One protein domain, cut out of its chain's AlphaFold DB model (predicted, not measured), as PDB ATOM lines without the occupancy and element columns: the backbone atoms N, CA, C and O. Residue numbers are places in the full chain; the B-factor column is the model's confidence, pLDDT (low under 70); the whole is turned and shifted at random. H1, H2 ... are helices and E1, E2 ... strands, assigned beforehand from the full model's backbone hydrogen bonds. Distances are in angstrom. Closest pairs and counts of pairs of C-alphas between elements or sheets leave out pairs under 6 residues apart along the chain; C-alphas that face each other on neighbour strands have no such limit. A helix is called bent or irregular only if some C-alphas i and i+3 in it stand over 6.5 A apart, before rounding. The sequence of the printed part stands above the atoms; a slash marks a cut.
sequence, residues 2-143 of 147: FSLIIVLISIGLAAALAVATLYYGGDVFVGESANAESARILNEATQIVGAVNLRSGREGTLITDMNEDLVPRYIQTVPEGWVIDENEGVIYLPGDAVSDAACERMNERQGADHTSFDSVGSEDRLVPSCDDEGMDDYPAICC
ATOM      1  N   PHE A   2     105.213  48.378  94.971       65.75
ATOM      2  CA  PHE A   2     104.938  47.677  93.706       65.75
ATOM      3  C   PHE A   2     103.465  47.243  93.529       65.75
ATOM      4  O   PHE A   2     102.911  47.360  92.443       65.75
ATOM      5  N   SER A   3     102.787  46.839  94.611       77.69
ATOM      6  CA  SER A   3     101.376  46.412  94.562       77.69
ATOM      7  C   SER A   3     100.388  47.525  94.209       77.69
ATOM      8  O   SER A   3      99.366  47.245  93.598       77.69
ATOM      9  N   LEU A   4     100.677  48.782  94.562       84.62
ATOM     10  CA  LEU A   4      99.754  49.894  94.300       84.62
ATOM     11  C   LEU A   4      99.713  50.237  92.804       84.62
ATOM     12  O   LEU A   4      98.648  50.482  92.252       84.62
ATOM     13  N   ILE A   5     100.865  50.166  92.133       87.94
ATOM     14  CA  ILE A   5     100.977  50.375  90.685       87.94
ATOM     15  C   ILE A   5     100.243  49.276  89.911       87.94
ATOM     16  O   ILE A   5      99.489  49.584  88.993       87.94
ATOM     17  N   ILE A   6     100.402  48.008  90.305       89.12
ATOM     18  CA  ILE A   6      99.730  46.883  89.634       89.12
ATOM     19  C   ILE A   6      98.203  47.012  89.737       89.12
ATOM     20  O   ILE A   6      97.511  46.789  88.748       89.12
ATOM     21  N   VAL A   7      97.684  47.421  90.900       92.69
ATOM     22  CA  VAL A   7      96.240  47.628  91.113       92.69
ATOM     23  C   VAL A   7      95.692  48.771  90.254       92.69
ATOM     24  O   VAL A   7      94.613  48.652  89.683       92.69
ATOM     25  N   LEU A   8      96.427  49.875  90.118       90.75
ATOM     26  CA  LEU A   8      95.988  50.981  89.262       90.75
ATOM     27  C   LEU A   8      95.967  50.584  87.782       90.75
ATOM     28  O   LEU A   8      95.026  50.922  87.066       90.75
ATOM     29  N   ILE A   9      96.974  49.829  87.332       91.88
ATOM     30  CA  ILE A   9      97.045  49.348  85.949       91.88
ATOM     31  C   ILE A   9      95.924  48.341  85.660       91.88
ATOM     32  O   ILE A   9      95.317  48.409  84.594       91.88
ATOM     33  N   SER A  10      95.598  47.440  86.594       92.81
ATOM     34  CA  SER A  10      94.524  46.459  86.391       92.81
ATOM     35  C   SER A  10      93.138  47.104  86.321       92.81
ATOM     36  O   SER A  10      92.350  46.737  85.451       92.81
ATOM     37  N   ILE A  11      92.854  48.098  87.171       91.50
ATOM     38  CA  ILE A  11      91.603  48.873  87.103       91.50
ATOM     39  C   ILE A  11      91.521  49.628  85.769       91.50
ATOM     40  O   ILE A  11      90.474  49.615  85.123       91.50
ATOM     41  N   GLY A  12      92.628  50.229  85.321       92.69
ATOM     42  CA  GLY A  12      92.696  50.905  84.024       92.69
ATOM     43  C   GLY A  12      92.427  49.966  82.843       92.69
ATOM     44  O   GLY A  12      91.649  50.305  81.954       92.69
ATOM     45  N   LEU A  13      93.010  48.765  82.854       92.06
ATOM     46  CA  LEU A  13      92.780  47.742  81.828       92.06
ATOM     47  C   LEU A  13      91.334  47.236  81.818       92.06
ATOM     48  O   LEU A  13      90.752  47.092  80.747       92.06
ATOM     49  N   ALA A  14      90.739  47.006  82.992       90.75
ATOM     50  CA  ALA A  14      89.341  46.595  83.094       90.75
ATOM     51  C   ALA A  14      88.391  47.677  82.555       90.75
ATOM     52  O   ALA A  14      87.477  47.366  81.793       90.75
ATOM     53  N   ALA A  15      88.645  48.949  82.884       90.12
ATOM     54  CA  ALA A  15      87.875  50.073  82.357       90.12
ATOM     55  C   ALA A  15      88.014  50.199  80.829       90.12
ATOM     56  O   ALA A  15      87.015  50.379  80.136       90.12
ATOM     57  N   ALA A  16      89.226  50.041  80.287       88.94
ATOM     58  CA  ALA A  16      89.457  50.068  78.843       88.94
ATOM     59  C   ALA A  16      88.721  48.931  78.112       88.94
ATOM     60  O   ALA A  16      88.126  49.160  77.060       88.94
ATOM     61  N   LEU A  17      88.708  47.721  78.683       86.44
ATOM     62  CA  LEU A  17      87.993  46.576  78.118       86.44
ATOM     63  C   LEU A  17      86.468  46.770  78.168       86.44
ATOM     64  O   LEU A  17      85.770  46.444  77.210       86.44
ATOM     65  N   ALA A  18      85.951  47.334  79.264       87.06
ATOM     66  CA  ALA A  18      84.534  47.667  79.403       87.06
ATOM     67  C   ALA A  18      84.094  48.715  78.364       87.06
ATOM     68  O   ALA A  18      83.058  48.568  77.725       87.06
ATOM     69  N   VAL A  19      84.910  49.746  78.122       84.19
ATOM     70  CA  VAL A  19      84.624  50.745  77.079       84.19
ATOM     71  C   VAL A  19      84.701  50.126  75.682       84.19
ATOM     72  O   VAL A  19      83.824  50.378  74.862       84.19
ATOM     73  N   ALA A  20      85.700  49.280  75.412       83.56
ATOM     74  CA  ALA A  20      85.818  48.594  74.128       83.56
ATOM     75  C   ALA A  20      84.623  47.663  73.858       83.56
ATOM     76  O   ALA A  20      84.099  47.643  72.751       83.56
ATOM     77  N   THR A  21      84.149  46.932  74.866       79.81
ATOM     78  CA  THR A  21      82.973  46.057  74.728       79.81
ATOM     79  C   THR A  21      81.677  46.838  74.528       79.81
ATOM     80  O   THR A  21      80.855  46.413  73.728       79.81
ATOM     81  N   LEU A  22      81.505  48.003  75.155       77.06
ATOM     82  CA  LEU A  22      80.348  48.866  74.888       77.06
ATOM     83  C   LEU A  22      80.411  49.516  73.497       77.06
ATOM     84  O   LEU A  22      79.400  49.571  72.805       77.06
ATOM     85  N   TYR A  23      81.592  49.975  73.073       78.88
ATOM     86  CA  TYR A  23      81.769  50.655  71.786       78.88
ATOM     87  C   TYR A  23      81.682  49.695  70.590       78.88
ATOM     88  O   TYR A  23      81.091  50.040  69.573       78.88
ATOM     89  N   TYR A  24      82.241  48.484  70.706       73.81
ATOM     90  CA  TYR A  24      82.253  47.491  69.622       73.81
ATOM     91  C   TYR A  24      81.171  46.406  69.749       73.81
ATOM     92  O   TYR A  24      80.843  45.766  68.757       73.81
ATOM     93  N   GLY A  25      80.615  46.174  70.940       63.41
ATOM     94  CA  GLY A  25      79.566  45.171  71.172       63.41
ATOM     95  C   GLY A  25      78.136  45.709  71.066       63.41
ATOM     96  O   GLY A  25      77.206  44.914  70.971       63.41
ATOM     97  N   GLY A  26      77.944  47.034  71.058       61.47
ATOM     98  CA  GLY A  26      76.615  47.648  70.967       61.47
ATOM     99  C   GLY A  26      75.883  47.344  69.654       61.47
ATOM    100  O   GLY A  26      74.708  46.997  69.681       61.47
ATOM    101  N   ASP A  27      76.584  47.403  68.520       58.06
ATOM    102  CA  ASP A  27      76.017  47.116  67.190       58.06
ATOM    103  C   ASP A  27      75.585  45.642  67.050       58.06
ATOM    104  O   ASP A  27      74.472  45.339  66.619       58.06
ATOM    105  N   VAL A  28      76.417  44.726  67.560       60.81
ATOM    106  CA  VAL A  28      76.108  43.288  67.630       60.81
ATOM    107  C   VAL A  28      74.881  43.033  68.507       60.81
ATOM    108  O   VAL A  28      74.017  42.249  68.128       60.81
ATOM    109  N   PHE A  29      74.756  43.723  69.642       60.56
ATOM    110  CA  PHE A  29      73.618  43.556  70.547       60.56
ATOM    111  C   PHE A  29      72.298  44.054  69.936       60.56
ATOM    112  O   PHE A  29      71.267  43.391  70.066       60.56
ATOM    113  N   VAL A  30      72.319  45.185  69.221       64.31
ATOM    114  CA  VAL A  30      71.134  45.699  68.509       64.31
ATOM    115  C   VAL A  30      70.725  44.733  67.393       64.31
ATOM    116  O   VAL A  30      69.550  44.373  67.297       64.31
ATOM    117  N   GLY A  31      71.682  44.221  66.612       68.69
ATOM    118  CA  GLY A  31      71.421  43.198  65.597       68.69
ATOM    119  C   GLY A  31      70.892  41.878  66.173       68.69
ATOM    120  O   GLY A  31      69.958  41.298  65.619       68.69
ATOM    121  N   GLU A  32      71.440  41.402  67.293       75.00
ATOM    122  CA  GLU A  32      70.972  40.184  67.972       75.00
ATOM    123  C   GLU A  32      69.566  40.342  68.555       75.00
ATOM    124  O   GLU A  32      68.751  39.429  68.420       75.00
ATOM    125  N   SER A  33      69.246  41.499  69.143       81.06
ATOM    126  CA  SER A  33      67.914  41.755  69.703       81.06
ATOM    127  C   SER A  33      66.817  41.695  68.635       81.06
ATOM    128  O   SER A  33      65.829  40.982  68.806       81.06
ATOM    129  N   ALA A  34      67.040  42.323  67.478       85.62
ATOM    130  CA  ALA A  34      66.101  42.290  66.363       85.62
ATOM    131  C   ALA A  34      66.058  40.915  65.660       85.62
ATOM    132  O   ALA A  34      65.024  40.502  65.132       85.62
ATOM    133  N   ASN A  35      67.147  40.139  65.697       88.25
ATOM    134  CA  ASN A  35      67.142  38.743  65.246       88.25
ATOM    135  C   ASN A  35      66.310  37.826  66.155       88.25
ATOM    136  O   ASN A  35      65.599  36.950  65.655       88.25
ATOM    137  N   ALA A  36      66.408  38.010  67.472       89.00
ATOM    138  CA  ALA A  36      65.616  37.268  68.444       89.00
ATOM    139  C   ALA A  36      64.133  37.649  68.351       89.00
ATOM    140  O   ALA A  36      63.270  36.773  68.341       89.00
ATOM    141  N   GLU A  37      63.841  38.943  68.213       90.38
ATOM    142  CA  GLU A  37      62.481  39.445  68.042       90.38
ATOM    143  C   GLU A  37      61.850  38.957  66.729       90.38
ATOM    144  O   GLU A  37      60.773  38.372  66.759       90.38
ATOM    145  N   SER A  38      62.547  39.054  65.593       91.75
ATOM    146  CA  SER A  38      62.056  38.494  64.319       91.75
ATOM    147  C   SER A  38      61.836  36.979  64.380       91.75
ATOM    148  O   SER A  38      60.933  36.456  63.732       91.75
ATOM    149  N   ALA A  39      62.635  36.240  65.161       91.69
ATOM    150  CA  ALA A  39      62.401  34.812  65.379       91.69
ATOM    151  C   ALA A  39      61.151  34.561  66.233       91.69
ATOM    152  O   ALA A  39      60.403  33.627  65.950       91.69
ATOM    153  N   ARG A  40      60.904  35.386  67.258       92.50
ATOM    154  CA  ARG A  40      59.665  35.343  68.048       92.50
ATOM    155  C   ARG A  40      58.452  35.563  67.141       92.50
ATOM    156  O   ARG A  40      57.597  34.686  67.087       92.50
ATOM    157  N   ILE A  41      58.441  36.660  66.384       92.50
ATOM    158  CA  ILE A  41      57.334  37.034  65.490       92.50
ATOM    159  C   ILE A  41      57.084  35.932  64.456       92.50
ATOM    160  O   ILE A  41      55.949  35.524  64.254       92.50
ATOM    161  N   LEU A  42      58.133  35.373  63.847       92.19
ATOM    162  CA  LEU A  42      57.976  34.282  62.882       92.19
ATOM    163  C   LEU A  42      57.357  33.020  63.514       92.19
ATOM    164  O   LEU A  42      56.527  32.347  62.902       92.19
ATOM    165  N   ASN A  43      57.728  32.688  64.752       92.75
ATOM    166  CA  ASN A  43      57.114  31.568  65.469       92.75
ATOM    167  C   ASN A  43      55.642  31.840  65.808       92.75
ATOM    168  O   ASN A  43      54.834  30.914  65.808       92.75
ATOM    169  N   GLU A  44      55.275  33.080  66.112       93.25
ATOM    170  CA  GLU A  44      53.879  33.476  66.325       93.25
ATOM    171  C   GLU A  44      53.086  33.387  65.016       93.25
ATOM    172  O   GLU A  44      52.087  32.673  64.959       93.25
ATOM    173  N   ALA A  45      53.603  33.991  63.943       92.62
ATOM    174  CA  ALA A  45      53.036  33.962  62.598       92.62
ATOM    175  C   ALA A  45      52.736  32.528  62.142       92.62
ATOM    176  O   ALA A  45      51.620  32.198  61.748       92.62
ATOM    177  N   THR A  46      53.716  31.629  62.267       92.31
ATOM    178  CA  THR A  46      53.568  30.223  61.853       92.31
ATOM    179  C   THR A  46      52.529  29.460  62.679       92.31
ATOM    180  O   THR A  46      51.842  28.592  62.136       92.31
ATOM    181  N   GLN A  47      52.366  29.782  63.967       93.38
ATOM    182  CA  GLN A  47      51.305  29.208  64.800       93.38
ATOM    183  C   GLN A  47      49.919  29.686  64.359       93.38
ATOM    184  O   GLN A  47      49.014  28.859  64.223       93.38
ATOM    185  N   ILE A  48      49.759  30.987  64.100       93.06
ATOM    186  CA  ILE A  48      48.487  31.574  63.654       93.06
ATOM    187  C   ILE A  48      48.124  31.034  62.269       93.06
ATOM    188  O   ILE A  48      47.054  30.458  62.104       93.06
ATOM    189  N   VAL A  49      49.039  31.107  61.299       91.69
ATOM    190  CA  VAL A  49      48.845  30.591  59.932       91.69
ATOM    191  C   VAL A  49      48.522  29.097  59.943       91.69
ATOM    192  O   VAL A  49      47.654  28.631  59.203       91.69
ATOM    193  N   GLY A  50      49.184  28.316  60.799       91.50
ATOM    194  CA  GLY A  50      48.864  26.903  60.984       91.50
ATOM    195  C   GLY A  50      47.430  26.690  61.482       91.50
ATOM    196  O   GLY A  50      46.702  25.863  60.932       91.50
ATOM    197  N   ALA A  51      47.006  27.457  62.488       92.38
ATOM    198  CA  ALA A  51      45.652  27.400  63.034       92.38
ATOM    199  C   ALA A  51      44.592  27.822  62.000       92.38
ATOM    200  O   ALA A  51      43.581  27.135  61.840       92.38
ATOM    201  N   VAL A  52      44.866  28.889  61.248       91.31
ATOM    202  CA  VAL A  52      44.022  29.409  60.163       91.31
ATOM    203  C   VAL A  52      43.831  28.361  59.080       91.31
ATOM    204  O   VAL A  52      42.701  28.016  58.752       91.31
ATOM    205  N   ASN A  53      44.916  27.760  58.595       90.12
ATOM    206  CA  ASN A  53      44.849  26.720  57.572       90.12
ATOM    207  C   ASN A  53      44.045  25.492  58.031       90.12
ATOM    208  O   ASN A  53      43.281  24.921  57.250       90.12
ATOM    209  N   LEU A  54      44.175  25.091  59.300       90.94
ATOM    210  CA  LEU A  54      43.394  23.987  59.863       90.94
ATOM    211  C   LEU A  54      41.898  24.314  59.954       90.94
ATOM    212  O   LEU A  54      41.070  23.441  59.675       90.94
ATOM    213  N   ARG A  55      41.547  25.550  60.329       90.69
ATOM    214  CA  ARG A  55      40.157  26.018  60.402       90.69
ATOM    215  C   ARG A  55      39.558  26.156  59.010       90.69
ATOM    216  O   ARG A  55      38.536  25.529  58.730       90.69
ATOM    217  N   SER A  56      40.212  26.893  58.117       87.31
ATOM    218  CA  SER A  56      39.753  27.128  56.744       87.31
ATOM    219  C   SER A  56      39.620  25.823  55.960       87.31
ATOM    220  O   SER A  56      38.620  25.612  55.277       87.31
ATOM    221  N   GLY A  57      40.552  24.878  56.137       87.38
ATOM    222  CA  GLY A  57      40.466  23.551  55.522       87.38
ATOM    223  C   GLY A  57      39.293  22.698  56.023       87.38
ATOM    224  O   GLY A  57      38.843  21.796  55.315       87.38
ATOM    225  N   ARG A  58      38.777  22.967  57.228       89.00
ATOM    226  CA  ARG A  58      37.653  22.230  57.821       89.00
ATOM    227  C   ARG A  58      36.301  22.881  57.548       89.00
ATOM    228  O   ARG A  58      35.330  22.172  57.300       89.00
ATOM    229  N   GLU A  59      36.230  24.198  57.674       86.25
ATOM    230  CA  GLU A  59      34.975  24.960  57.679       86.25
ATOM    231  C   GLU A  59      34.682  25.607  56.320       86.25
ATOM    232  O   GLU A  59      33.537  25.971  56.060       86.25
ATOM    233  N   GLY A  60      35.677  25.695  55.430       81.38
ATOM    234  CA  GLY A  60      35.511  26.205  54.066       81.38
ATOM    235  C   GLY A  60      35.122  27.683  53.996       81.38
ATOM    236  O   GLY A  60      34.617  28.130  52.971       81.38
ATOM    237  N   THR A  61      35.319  28.423  55.086       83.12
ATOM    238  CA  THR A  61      35.020  29.851  55.220       83.12
ATOM    239  C   THR A  61      36.274  30.602  55.659       83.12
ATOM    240  O   THR A  61      37.173  30.010  56.265       83.12
ATOM    241  N   LEU A  62      36.333  31.897  55.336       81.06
ATOM    242  CA  LEU A  62      37.380  32.807  55.801       81.06
ATOM    243  C   LEU A  62      37.191  33.109  57.288       81.06
ATOM    244  O   LEU A  62      36.069  33.043  57.801       81.06
ATOM    245  N   ILE A  63      38.297  33.347  57.982       84.69
ATOM    246  CA  ILE A  63      38.286  33.746  59.391       84.69
ATOM    247  C   ILE A  63      37.983  35.233  59.448       84.69
ATOM    248  O   ILE A  63      38.558  35.995  58.681       84.69
ATOM    249  N   THR A  64      37.092  35.618  60.355       85.62
ATOM    250  CA  THR A  64      36.751  37.025  60.598       85.62
ATOM    251  C   THR A  64      37.224  37.477  61.972       85.62
ATOM    252  O   THR A  64      37.513  38.647  62.160       85.62
ATOM    253  N   ASP A  65      37.366  36.563  62.936       88.06
ATOM    254  CA  ASP A  65      37.898  36.897  64.256       88.06
ATOM    255  C   ASP A  65      38.841  35.795  64.744       88.06
ATOM    256  O   ASP A  65      38.444  34.648  64.950       88.06
ATOM    257  N   MET A  66      40.115  36.129  64.965       89.25
ATOM    258  CA  MET A  66      41.107  35.144  65.406       89.25
ATOM    259  C   MET A  66      40.796  34.543  66.783       89.25
ATOM    260  O   MET A  66      41.090  33.372  67.016       89.25
ATOM    261  N   ASN A  67      40.211  35.300  67.708       90.31
ATOM    262  CA  ASN A  67      39.882  34.789  69.035       90.31
ATOM    263  C   ASN A  67      38.633  33.909  69.002       90.31
ATOM    264  O   ASN A  67      38.629  32.850  69.628       90.31
ATOM    265  N   GLU A  68      37.592  34.304  68.274       89.38
ATOM    266  CA  GLU A  68      36.362  33.511  68.193       89.38
ATOM    267  C   GLU A  68      36.529  32.265  67.310       89.38
ATOM    268  O   GLU A  68      36.020  31.193  67.654       89.38
ATOM    269  N   ASP A  69      37.273  32.373  66.205       89.31
ATOM    270  CA  ASP A  69      37.399  31.296  65.219       89.31
ATOM    271  C   ASP A  69      38.545  30.317  65.525       89.31
ATOM    272  O   ASP A  69      38.434  29.122  65.225       89.31
ATOM    273  N   LEU A  70      39.662  30.783  66.107       91.56
ATOM    274  CA  LEU A  70      40.840  29.932  66.343       91.56
ATOM    275  C   LEU A  70      40.905  29.372  67.762       91.56
ATOM    276  O   LEU A  70      41.370  28.240  67.950       91.56
ATOM    277  N   VAL A  71      40.461  30.126  68.767       93.50
ATOM    278  CA  VAL A  71      40.598  29.746  70.179       93.50
ATOM    279  C   VAL A  71      39.320  29.068  70.686       93.50
ATOM    280  O   VAL A  71      38.213  29.466  70.343       93.50
ATOM    281  N   PRO A  72      39.417  28.023  71.530       92.94
ATOM    282  CA  PRO A  72      40.617  27.277  71.932       92.94
ATOM    283  C   PRO A  72      40.912  26.073  71.018       92.94
ATOM    284  O   PRO A  72      41.679  25.179  71.380       92.94
ATOM    285  N   ARG A  73      40.214  25.954  69.884       91.12
ATOM    286  CA  ARG A  73      40.164  24.709  69.105       91.12
ATOM    287  C   ARG A  73      41.421  24.465  68.269       91.12
ATOM    288  O   ARG A  73      41.833  23.313  68.150       91.12
ATOM    289  N   TYR A  74      41.981  25.512  67.677       91.12
ATOM    290  CA  TYR A  74      43.100  25.442  66.735       91.12
ATOM    291  C   TYR A  74      44.379  26.054  67.318       91.12
ATOM    292  O   TYR A  74      45.470  25.564  67.033       91.12
ATOM    293  N   ILE A  75      44.248  27.052  68.196       93.69
ATOM    294  CA  ILE A  75      45.337  27.625  68.994       93.69
ATOM    295  C   ILE A  75      44.858  27.869  70.434       93.69
ATOM    296  O   ILE A  75      43.667  28.041  70.680       93.69
ATOM    297  N   GLN A  76      45.776  27.845  71.404       92.62
ATOM    298  CA  GLN A  76      45.434  28.064  72.819       92.62
ATOM    299  C   GLN A  76      45.130  29.531  73.128       92.62
ATOM    300  O   GLN A  76      44.255  29.826  73.936       92.62
ATOM    301  N   THR A  77      45.878  30.437  72.508       93.25
ATOM    302  CA  THR A  77      45.721  31.885  72.623       93.25
ATOM    303  C   THR A  77      46.291  32.516  71.366       93.25
ATOM    304  O   THR A  77      47.276  32.011  70.827       93.25
ATOM    305  N   VAL A  78      45.689  33.609  70.912       90.75
ATOM    306  CA  VAL A  78      46.276  34.445  69.867       90.75
ATOM    307  C   VAL A  78      47.368  35.298  70.530       90.75
ATOM    308  O   VAL A  78      47.094  35.887  71.581       90.75
ATOM    309  N   PRO A  79      48.611  35.310  70.017       89.44
ATOM    310  CA  PRO A  79      49.640  36.236  70.483       89.44
ATOM    311  C   PRO A  79      49.184  37.693  70.326       89.44
ATOM    312  O   PRO A  79      48.483  38.028  69.373       89.44
ATOM    313  N   GLU A  80      49.555  38.556  71.271       86.94
ATOM    314  CA  GLU A  80      49.119  39.958  71.267       86.94
ATOM    315  C   GLU A  80      49.648  40.721  70.042       86.94
ATOM    316  O   GLU A  80      50.752  40.465  69.566       86.94
ATOM    317  N   GLY A  81      48.860  41.681  69.552       87.44
ATOM    318  CA  GLY A  81      49.238  42.583  68.459       87.44
ATOM    319  C   GLY A  81      48.873  42.093  67.059       87.44
ATOM    320  O   GLY A  81      48.746  42.919  66.168       87.44
ATOM    321  N   TRP A  82      48.642  40.798  66.854       90.88
ATOM    322  CA  TRP A  82      48.249  40.277  65.543       90.88
ATOM    323  C   TRP A  82      46.824  40.689  65.166       90.88
ATOM    324  O   TRP A  82      45.898  40.563  65.972       90.88
ATOM    325  N   VAL A  83      46.649  41.120  63.917       89.62
ATOM    326  CA  VAL A  83      45.373  41.546  63.325       89.62
ATOM    327  C   VAL A  83      45.087  40.721  62.066       89.62
ATOM    328  O   VAL A  83      46.004  40.187  61.442       89.62
ATOM    329  N   ILE A  84      43.805  40.560  61.737       88.19
ATOM    330  CA  ILE A  84      43.346  39.950  60.489       88.19
ATOM    331  C   ILE A  84      42.480  40.961  59.735       88.19
ATOM    332  O   ILE A  84      41.603  41.576  60.344       88.19
ATOM    333  N   ASP A  85      42.720  41.131  58.437       84.12
ATOM    334  CA  ASP A  85      41.769  41.809  57.561       84.12
ATOM    335  C   ASP A  85      40.623  40.845  57.234       84.12
ATOM    336  O   ASP A  85      40.821  39.797  56.621       84.12
ATOM    337  N   GLU A  86      39.410  41.180  57.668       75.25
ATOM    338  CA  GLU A  86      38.224  40.337  57.488       75.25
ATOM    339  C   GLU A  86      37.807  40.173  56.015       75.25
ATOM    340  O   GLU A  86      37.103  39.218  55.674       75.25
ATOM    341  N   ASN A  87      38.199  41.107  55.144       71.31
ATOM    342  CA  ASN A  87      37.815  41.122  53.734       71.31
ATOM    343  C   ASN A  87      38.774  40.287  52.886       71.31
ATOM    344  O   ASN A  87      38.328  39.558  51.997       71.31
ATOM    345  N   GLU A  88      40.068  40.392  53.177       70.69
ATOM    346  CA  GLU A  88      41.142  39.774  52.389       70.69
ATOM    347  C   GLU A  88      41.670  38.487  53.045       70.69
ATOM    348  O   GLU A  88      42.203  37.600  52.381       70.69
ATOM    349  N   GLY A  89      41.428  38.302  54.347       73.81
ATOM    350  CA  GLY A  89      41.928  37.165  55.122       73.81
ATOM    351  C   GLY A  89      43.427  37.247  55.413       73.81
ATOM    352  O   GLY A  89      44.021  36.247  55.830       73.81
ATOM    353  N   VAL A  90      44.028  38.418  55.194       83.56
ATOM    354  CA  VAL A  90      45.443  38.704  55.434       83.56
ATOM    355  C   VAL A  90      45.685  38.871  56.920       83.56
ATOM    356  O   VAL A  90      44.951  39.568  57.617       83.56
ATOM    357  N   ILE A  91      46.741  38.235  57.414       90.12
ATOM    358  CA  ILE A  91      47.166  38.341  58.806       90.12
ATOM    359  C   ILE A  91      48.372  39.264  58.850       90.12
ATOM    360  O   ILE A  91      49.365  39.026  58.163       90.12
ATOM    361  N   TYR A  92      48.330  40.281  59.697       91.31
ATOM    362  CA  TYR A  92      49.452  41.195  59.830       91.31
ATOM    363  C   TYR A  92      49.732  41.591  61.274       91.31
ATOM    364  O   TYR A  92      48.890  41.475  62.168       91.31
ATOM    365  N   LEU A  93      50.964  42.034  61.498       91.94
ATOM    366  CA  LEU A  93      51.417  42.615  62.748       91.94
ATOM    367  C   LEU A  93      51.764  44.089  62.495       91.94
ATOM    368  O   LEU A  93      52.751  44.351  61.801       91.94
ATOM    369  N   PRO A  94      50.982  45.045  63.026       86.88
ATOM    370  CA  PRO A  94      51.289  46.458  62.894       86.88
ATOM    371  C   PRO A  94      52.578  46.816  63.654       86.88
ATOM    372  O   PRO A  94      52.897  46.280  64.719       86.88
ATOM    373  N   GLY A  95      53.351  47.715  63.052       72.38
ATOM    374  CA  GLY A  95      54.739  48.022  63.398       72.38
ATOM    375  C   GLY A  95      54.899  48.813  64.690       72.38
ATOM    376  O   GLY A  95      56.012  49.013  65.156       72.38
ATOM    377  N   ASP A  96      53.803  49.219  65.329       73.12
ATOM    378  CA  ASP A  96      53.823  49.762  66.685       73.12
ATOM    379  C   ASP A  96      54.100  48.680  67.745       73.12
ATOM    380  O   ASP A  96      54.538  48.995  68.856       73.12
ATOM    381  N   ALA A  97      53.906  47.402  67.400       70.62
ATOM    382  CA  ALA A  97      54.148  46.273  68.291       70.62
ATOM    383  C   ALA A  97      55.616  45.802  68.325       70.62
ATOM    384  O   ALA A  97      56.005  45.094  69.260       70.62
ATOM    385  N   VAL A  98      56.432  46.138  67.317       83.88
ATOM    386  CA  VAL A  98      57.771  45.550  67.105       83.88
ATOM    387  C   VAL A  98      58.749  46.548  66.495       83.88
ATOM    388  O   VAL A  98      58.357  47.520  65.871       83.88
ATOM    389  N   SER A  99      60.056  46.321  66.649       86.56
ATOM    390  CA  SER A  99      61.039  47.184  65.981       86.56
ATOM    391  C   SER A  99      61.024  47.001  64.455       86.56
ATOM    392  O   SER A  99      61.001  45.867  63.974       86.56
ATOM    393  N   ASP A 100      61.176  48.083  63.682       87.69
ATOM    394  CA  ASP A 100      61.299  48.028  62.210       87.69
ATOM    395  C   ASP A 100      62.370  47.032  61.745       87.69
ATOM    396  O   ASP A 100      62.227  46.344  60.742       87.69
ATOM    397  N   ALA A 101      63.460  46.916  62.510       87.81
ATOM    398  CA  ALA A 101      64.551  45.993  62.219       87.81
ATOM    399  C   ALA A 101      64.182  44.520  62.427       87.81
ATOM    400  O   ALA A 101      64.822  43.640  61.845       87.81
ATOM    401  N   ALA A 102      63.225  44.228  63.303       90.12
ATOM    402  CA  ALA A 102      62.670  42.893  63.452       90.12
ATOM    403  C   ALA A 102      61.606  42.618  62.382       90.12
ATOM    404  O   ALA A 102      61.576  41.512  61.847       90.12
ATOM    405  N   CYS A 103      60.799  43.629  62.059       90.81
ATOM    406  CA  CYS A 103      59.773  43.601  61.019       90.81
ATOM    407  C   CYS A 103      60.380  43.273  59.644       90.81
ATOM    408  O   CYS A 103      60.068  42.244  59.053       90.81
ATOM    409  N   GLU A 104      61.380  44.055  59.231       90.88
ATOM    410  CA  GLU A 104      62.168  43.864  58.009       90.88
ATOM    411  C   GLU A 104      62.742  42.445  57.915       90.88
ATOM    412  O   GLU A 104      62.490  41.717  56.960       90.88
ATOM    413  N   ARG A 105      63.438  41.987  58.964       90.88
ATOM    414  CA  ARG A 105      64.029  40.638  58.984       90.88
ATOM    415  C   ARG A 105      62.995  39.523  58.932       90.88
ATOM    416  O   ARG A 105      63.301  38.426  58.470       90.88
ATOM    417  N   MET A 106      61.811  39.738  59.495       91.38
ATOM    418  CA  MET A 106      60.729  38.763  59.438       91.38
ATOM    419  C   MET A 106      60.169  38.683  58.014       91.38
ATOM    420  O   MET A 106      60.057  37.574  57.492       91.38
ATOM    421  N   ASN A 107      59.943  39.823  57.363       92.06
ATOM    422  CA  ASN A 107      59.485  39.901  55.974       92.06
ATOM    423  C   ASN A 107      60.494  39.240  55.016       92.06
ATOM    424  O   ASN A 107      60.126  38.358  54.238       92.06
ATOM    425  N   GLU A 108      61.789  39.538  55.161       91.00
ATOM    426  CA  GLU A 108      62.865  38.883  54.399       91.00
ATOM    427  C   GLU A 108      62.870  37.356  54.579       91.00
ATOM    428  O   GLU A 108      63.043  36.598  53.624       91.00
ATOM    429  N   ARG A 109      62.668  36.862  55.811       90.25
ATOM    430  CA  ARG A 109      62.643  35.415  56.108       90.25
ATOM    431  C   ARG A 109      61.471  34.691  55.460       90.25
ATOM    432  O   ARG A 109      61.546  33.474  55.285       90.25
ATOM    433  N   GLN A 110      60.415  35.417  55.121       89.94
ATOM    434  CA  GLN A 110      59.278  34.891  54.376       89.94
ATOM    435  C   GLN A 110      59.477  34.970  52.861       89.94
ATOM    436  O   GLN A 110      58.653  34.454  52.112       89.94
ATOM    437  N   GLY A 111      60.603  35.530  52.413       89.81
ATOM    438  CA  GLY A 111      60.950  35.652  51.004       89.81
ATOM    439  C   GLY A 111      60.394  36.908  50.345       89.81
ATOM    440  O   GLY A 111      60.346  36.945  49.119       89.81
ATOM    441  N   ALA A 112      59.970  37.904  51.126       91.00
ATOM    442  CA  ALA A 112      59.618  39.204  50.582       91.00
ATOM    443  C   ALA A 112      60.861  39.989  50.146       91.00
ATOM    444  O   ALA A 112      61.960  39.799  50.677       91.00
ATOM    445  N   ASP A 113      60.668  40.887  49.189       90.38
ATOM    446  CA  ASP A 113      61.672  41.817  48.683       90.38
ATOM    447  C   ASP A 113      61.057  43.189  48.348       90.38
ATOM    448  O   ASP A 113      59.844  43.377  48.397       90.38
ATOM    449  N   HIS A 114      61.890  44.171  47.990       87.06
ATOM    450  CA  HIS A 114      61.442  45.540  47.675       87.06
ATOM    451  C   HIS A 114      60.565  45.646  46.419       87.06
ATOM    452  O   HIS A 114      60.120  46.731  46.077       87.06
ATOM    453  N   THR A 115      60.367  44.553  45.683       87.62
ATOM    454  CA  THR A 115      59.441  44.499  44.544       87.62
ATOM    455  C   THR A 115      58.130  43.810  44.894       87.62
ATOM    456  O   THR A 115      57.240  43.744  44.055       87.62
ATOM    457  N   SER A 116      58.025  43.299  46.122       88.06
ATOM    458  CA  SER A 116      56.846  42.612  46.636       88.06
ATOM    459  C   SER A 116      55.767  43.585  47.110       88.06
ATOM    460  O   SER A 116      54.625  43.171  47.247       88.06
ATOM    461  N   PHE A 117      56.117  44.854  47.354       89.19
ATOM    462  CA  PHE A 117      55.222  45.873  47.908       89.19
ATOM    463  C   PHE A 117      55.362  47.184  47.144       89.19
ATOM    464  O   PHE A 117      56.482  47.628  46.879       89.19
ATOM    465  N   ASP A 118      54.242  47.832  46.844       87.38
ATOM    466  CA  ASP A 118      54.225  49.105  46.114       87.38
ATOM    467  C   ASP A 118      54.595  50.302  47.009       87.38
ATOM    468  O   ASP A 118      55.087  51.327  46.529       87.38
ATOM    469  N   SER A 119      54.390  50.169  48.321       84.88
ATOM    470  CA  SER A 119      54.721  51.162  49.349       84.88
ATOM    471  C   SER A 119      56.197  51.177  49.739       84.88
ATOM    472  O   SER A 119      56.636  52.105  50.417       84.88
ATOM    473  N   VAL A 120      56.986  50.184  49.311       86.38
ATOM    474  CA  VAL A 120      58.396  50.057  49.692       86.38
ATOM    475  C   VAL A 120      59.300  50.475  48.534       86.38
ATOM    476  O   VAL A 120      59.416  49.786  47.522       86.38
ATOM    477  N   GLY A 121      60.021  51.587  48.694       83.06
ATOM    478  CA  GLY A 121      61.059  51.984  47.749       83.06
ATOM    479  C   GLY A 121      62.296  51.082  47.814       83.06
ATOM    480  O   GLY A 121      62.579  50.413  48.808       83.06
ATOM    481  N   SER A 122      63.109  51.098  46.752       81.50
ATOM    482  CA  SER A 122      64.333  50.282  46.654       81.50
ATOM    483  C   SER A 122      65.446  50.662  47.641       81.50
ATOM    484  O   SER A 122      66.420  49.925  47.771       81.50
ATOM    485  N   GLU A 123      65.354  51.843  48.253       82.38
ATOM    486  CA  GLU A 123      66.315  52.359  49.242       82.38
ATOM    487  C   GLU A 123      65.732  52.391  50.663       82.38
ATOM    488  O   GLU A 123      66.453  52.711  51.612       82.38
ATOM    489  N   ASP A 124      64.445  52.069  50.806       85.38
ATOM    490  CA  ASP A 124      63.750  52.051  52.086       85.38
ATOM    491  C   ASP A 124      64.009  50.732  52.817       85.38
ATOM    492  O   ASP A 124      64.728  49.861  52.334       85.38
ATOM    493  N   ARG A 125      63.457  50.585  54.019       85.56
ATOM    494  CA  ARG A 125      63.463  49.300  54.726       85.56
ATOM    495  C   ARG A 125      62.347  48.431  54.178       85.56
ATOM    496  O   ARG A 125      61.314  48.961  53.779       85.56
ATOM    497  N   LEU A 126      62.511  47.111  54.220       89.25
ATOM    498  CA  LEU A 126      61.470  46.173  53.782       89.25
ATOM    499  C   LEU A 126      60.323  46.052  54.806       89.25
ATOM    500  O   LEU A 126      60.064  44.991  55.376       89.25
ATOM    501  N   VAL A 127      59.660  47.171  55.080       90.81
ATOM    502  CA  VAL A 127      58.509  47.282  55.974       90.81
ATOM    503  C   VAL A 127      57.404  48.007  55.201       90.81
ATOM    504  O   VAL A 127      57.456  49.231  55.109       90.81
ATOM    505  N   PRO A 128      56.455  47.273  54.599       90.56
ATOM    506  CA  PRO A 128      55.362  47.873  53.837       90.56
ATOM    507  C   PRO A 128      54.333  48.569  54.730       90.56
ATOM    508  O   PRO A 128      54.236  48.280  55.926       90.56
ATOM    509  N   SER A 129      53.532  49.450  54.131       88.88
ATOM    510  CA  SER A 129      52.326  49.997  54.761       88.88
ATOM    511  C   SER A 129      51.286  48.897  54.969       88.88
ATOM    512  O   SER A 129      51.121  48.072  54.081       88.88
ATOM    513  N   CYS A 130      50.554  48.891  56.086       87.50
ATOM    514  CA  CYS A 130      49.483  47.916  56.359       87.50
ATOM    515  C   CYS A 130      48.318  47.938  55.347       87.50
ATOM    516  O   CYS A 130      47.482  47.044  55.393       87.50
ATOM    517  N   ASP A 131      48.287  48.916  54.436       85.69
ATOM    518  CA  ASP A 131      47.320  49.024  53.336       85.69
ATOM    519  C   ASP A 131      47.909  48.597  51.963       85.69
ATOM    520  O   ASP A 131      47.356  48.938  50.916       85.69
ATOM    521  N   ASP A 132      49.075  47.939  51.930       86.06
ATOM    522  CA  ASP A 132      49.753  47.551  50.683       86.06
ATOM    523  C   ASP A 132      49.113  46.323  50.010       86.06
ATOM    524  O   ASP A 132      48.955  45.274  50.634       86.06
ATOM    525  N   GLU A 133      48.824  46.418  48.707       80.69
ATOM    526  CA  GLU A 133      48.209  45.328  47.930       80.69
ATOM    527  C   GLU A 133      49.095  44.065  47.841       80.69
ATOM    528  O   GLU A 133      48.597  42.964  47.615       80.69
ATOM    529  N   GLY A 134      50.411  44.183  48.040       82.94
ATOM    530  CA  GLY A 134      51.353  43.062  48.000       82.94
ATOM    531  C   GLY A 134      51.281  42.114  49.202       82.94
ATOM    532  O   GLY A 134      51.966  41.089  49.226       82.94
ATOM    533  N   MET A 135      50.479  42.423  50.225       85.00
ATOM    534  CA  MET A 135      50.381  41.596  51.434       85.00
ATOM    535  C   MET A 135      49.684  40.256  51.213       85.00
ATOM    536  O   MET A 135      50.038  39.284  51.883       85.00
ATOM    537  N   ASP A 136      48.759  40.185  50.257       84.19
ATOM    538  CA  ASP A 136      47.976  38.984  49.934       84.19
ATOM    539  C   ASP A 136      48.843  37.774  49.544       84.19
ATOM    540  O   ASP A 136      48.451  36.618  49.739       84.19
ATOM    541  N   ASP A 137      50.042  38.021  49.014       87.38
ATOM    542  CA  ASP A 137      50.979  36.975  48.601       87.38
ATOM    543  C   ASP A 137      51.671  36.287  49.794       87.38
ATOM    544  O   ASP A 137      52.286  35.222  49.639       87.38
ATOM    545  N   TYR A 138      51.551  36.853  50.999       88.62
ATOM    546  CA  TYR A 138      52.195  36.363  52.210       88.62
ATOM    547  C   TYR A 138      51.161  35.926  53.254       88.62
ATOM    548  O   TYR A 138      50.224  36.649  53.572       88.62
ATOM    549  N   PRO A 139      51.331  34.743  53.872       84.19
ATOM    550  CA  PRO A 139      50.334  34.210  54.798       84.19
ATOM    551  C   PRO A 139      50.255  34.989  56.120       84.19
ATOM    552  O   PRO A 139      49.259  34.890  56.832       84.19
ATOM    553  N   ALA A 140      51.325  35.692  56.482       90.38
ATOM    554  CA  ALA A 140      51.383  36.603  57.610       90.38
ATOM    555  C   ALA A 140      52.491  37.620  57.347       90.38
ATOM    556  O   ALA A 140      53.558  37.210  56.906       90.38
ATOM    557  N   ILE A 141      52.317  38.906  57.641       90.94
ATOM    558  CA  ILE A 141      53.386  39.890  57.413       90.94
ATOM    559  C   ILE A 141      53.476  40.942  58.510       90.94
ATOM    560  O   ILE A 141      52.531  41.161  59.257       90.94
ATOM    561  N   CYS A 142      54.637  41.571  58.654       91.88
ATOM    562  CA  CYS A 142      54.782  42.731  59.514       91.88
ATOM    563  C   CYS A 142      54.759  44.013  58.669       91.88
ATOM    564  O   CYS A 142      55.430  44.087  57.638       91.88
ATOM    565  N   CYS A 143      53.994  45.011  59.106       90.31
ATOM    566  CA  CYS A 143      53.730  46.240  58.356       90.31
ATOM    567  C   CYS A 143      53.787  47.474  59.254       90.31
ATOM    568  O   CYS A 143      53.765  47.341  60.470       90.31
TER     569      CYS A 143
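AT A GLANCE: This is residues 2 to 143 of the 147 residues of an uncharacterized protein of Thioalkalivibrio sp. (strain K90mix) (UniProt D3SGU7). A very long bent helix, H1, sticks out with its residues 2 to 29 from a small body gathered along its second arm, H1b. In this body H3 crosses H1b, a two-strand parallel sheet, E1 and E2, sits with E2 next to H3, and short H2 packs on H1b farther along. The printed part has 142 residues, with four named helices and two named strands in the order H1, H2, E1, H3, H4, E2, mostly helix. It is only just extended, close to loose, with a radius of gyration of the C-alphas of 22.1 A and spans of 83 by 39 by 21 A.

HOW THE PARTS SIT: H1, residues 2 to 59, was assigned as one helix by its hydrogen bonds but is bent, with C-alphas 24 and 27 6.7 A apart; its arms H1a, residues 2 to 24, and H1b, residues 27 to 59, stand at a steep tilt of 40 degrees. H2, residues 66 to 70, touches H1b at residues 51 to 55 alone, closest at the C-alphas of Ala 51 and Leu 70, 6.4 A. E1, residues 91 to 94, and E2, residues 141 to 143, are parallel, with N 93 and O 141 at 2.9 A; with H3, residues 100 to 109, and H4, residues 133 to 137, between them they form a strand-helix-strand unit. H3 touches H1b, closest at the C-alphas of Ser 38 and Ala 102, 4.5 A. Every O i to N i+4 pair is within hydrogen-bond range in H1a, H1b and H2, but 5 of 6 in H3 and 0 of 1 in H4, where 0 of 2 O i to N i+3 pairs are.

IN THESE COORDINATES: H1a begins at C-alpha 2 (104.938, 47.677, 93.706) and measures 33.1 A; H1b measures 47.6 A and H3 14.1 A. E2 ends at C-alpha 143 (53.730, 46.240, 58.356).

THE WHOLE: The printed part has no cut. The links H2 to E1 and H3 to H4 are long. Residue 2 and residues 25 to 31 have pLDDT under 70.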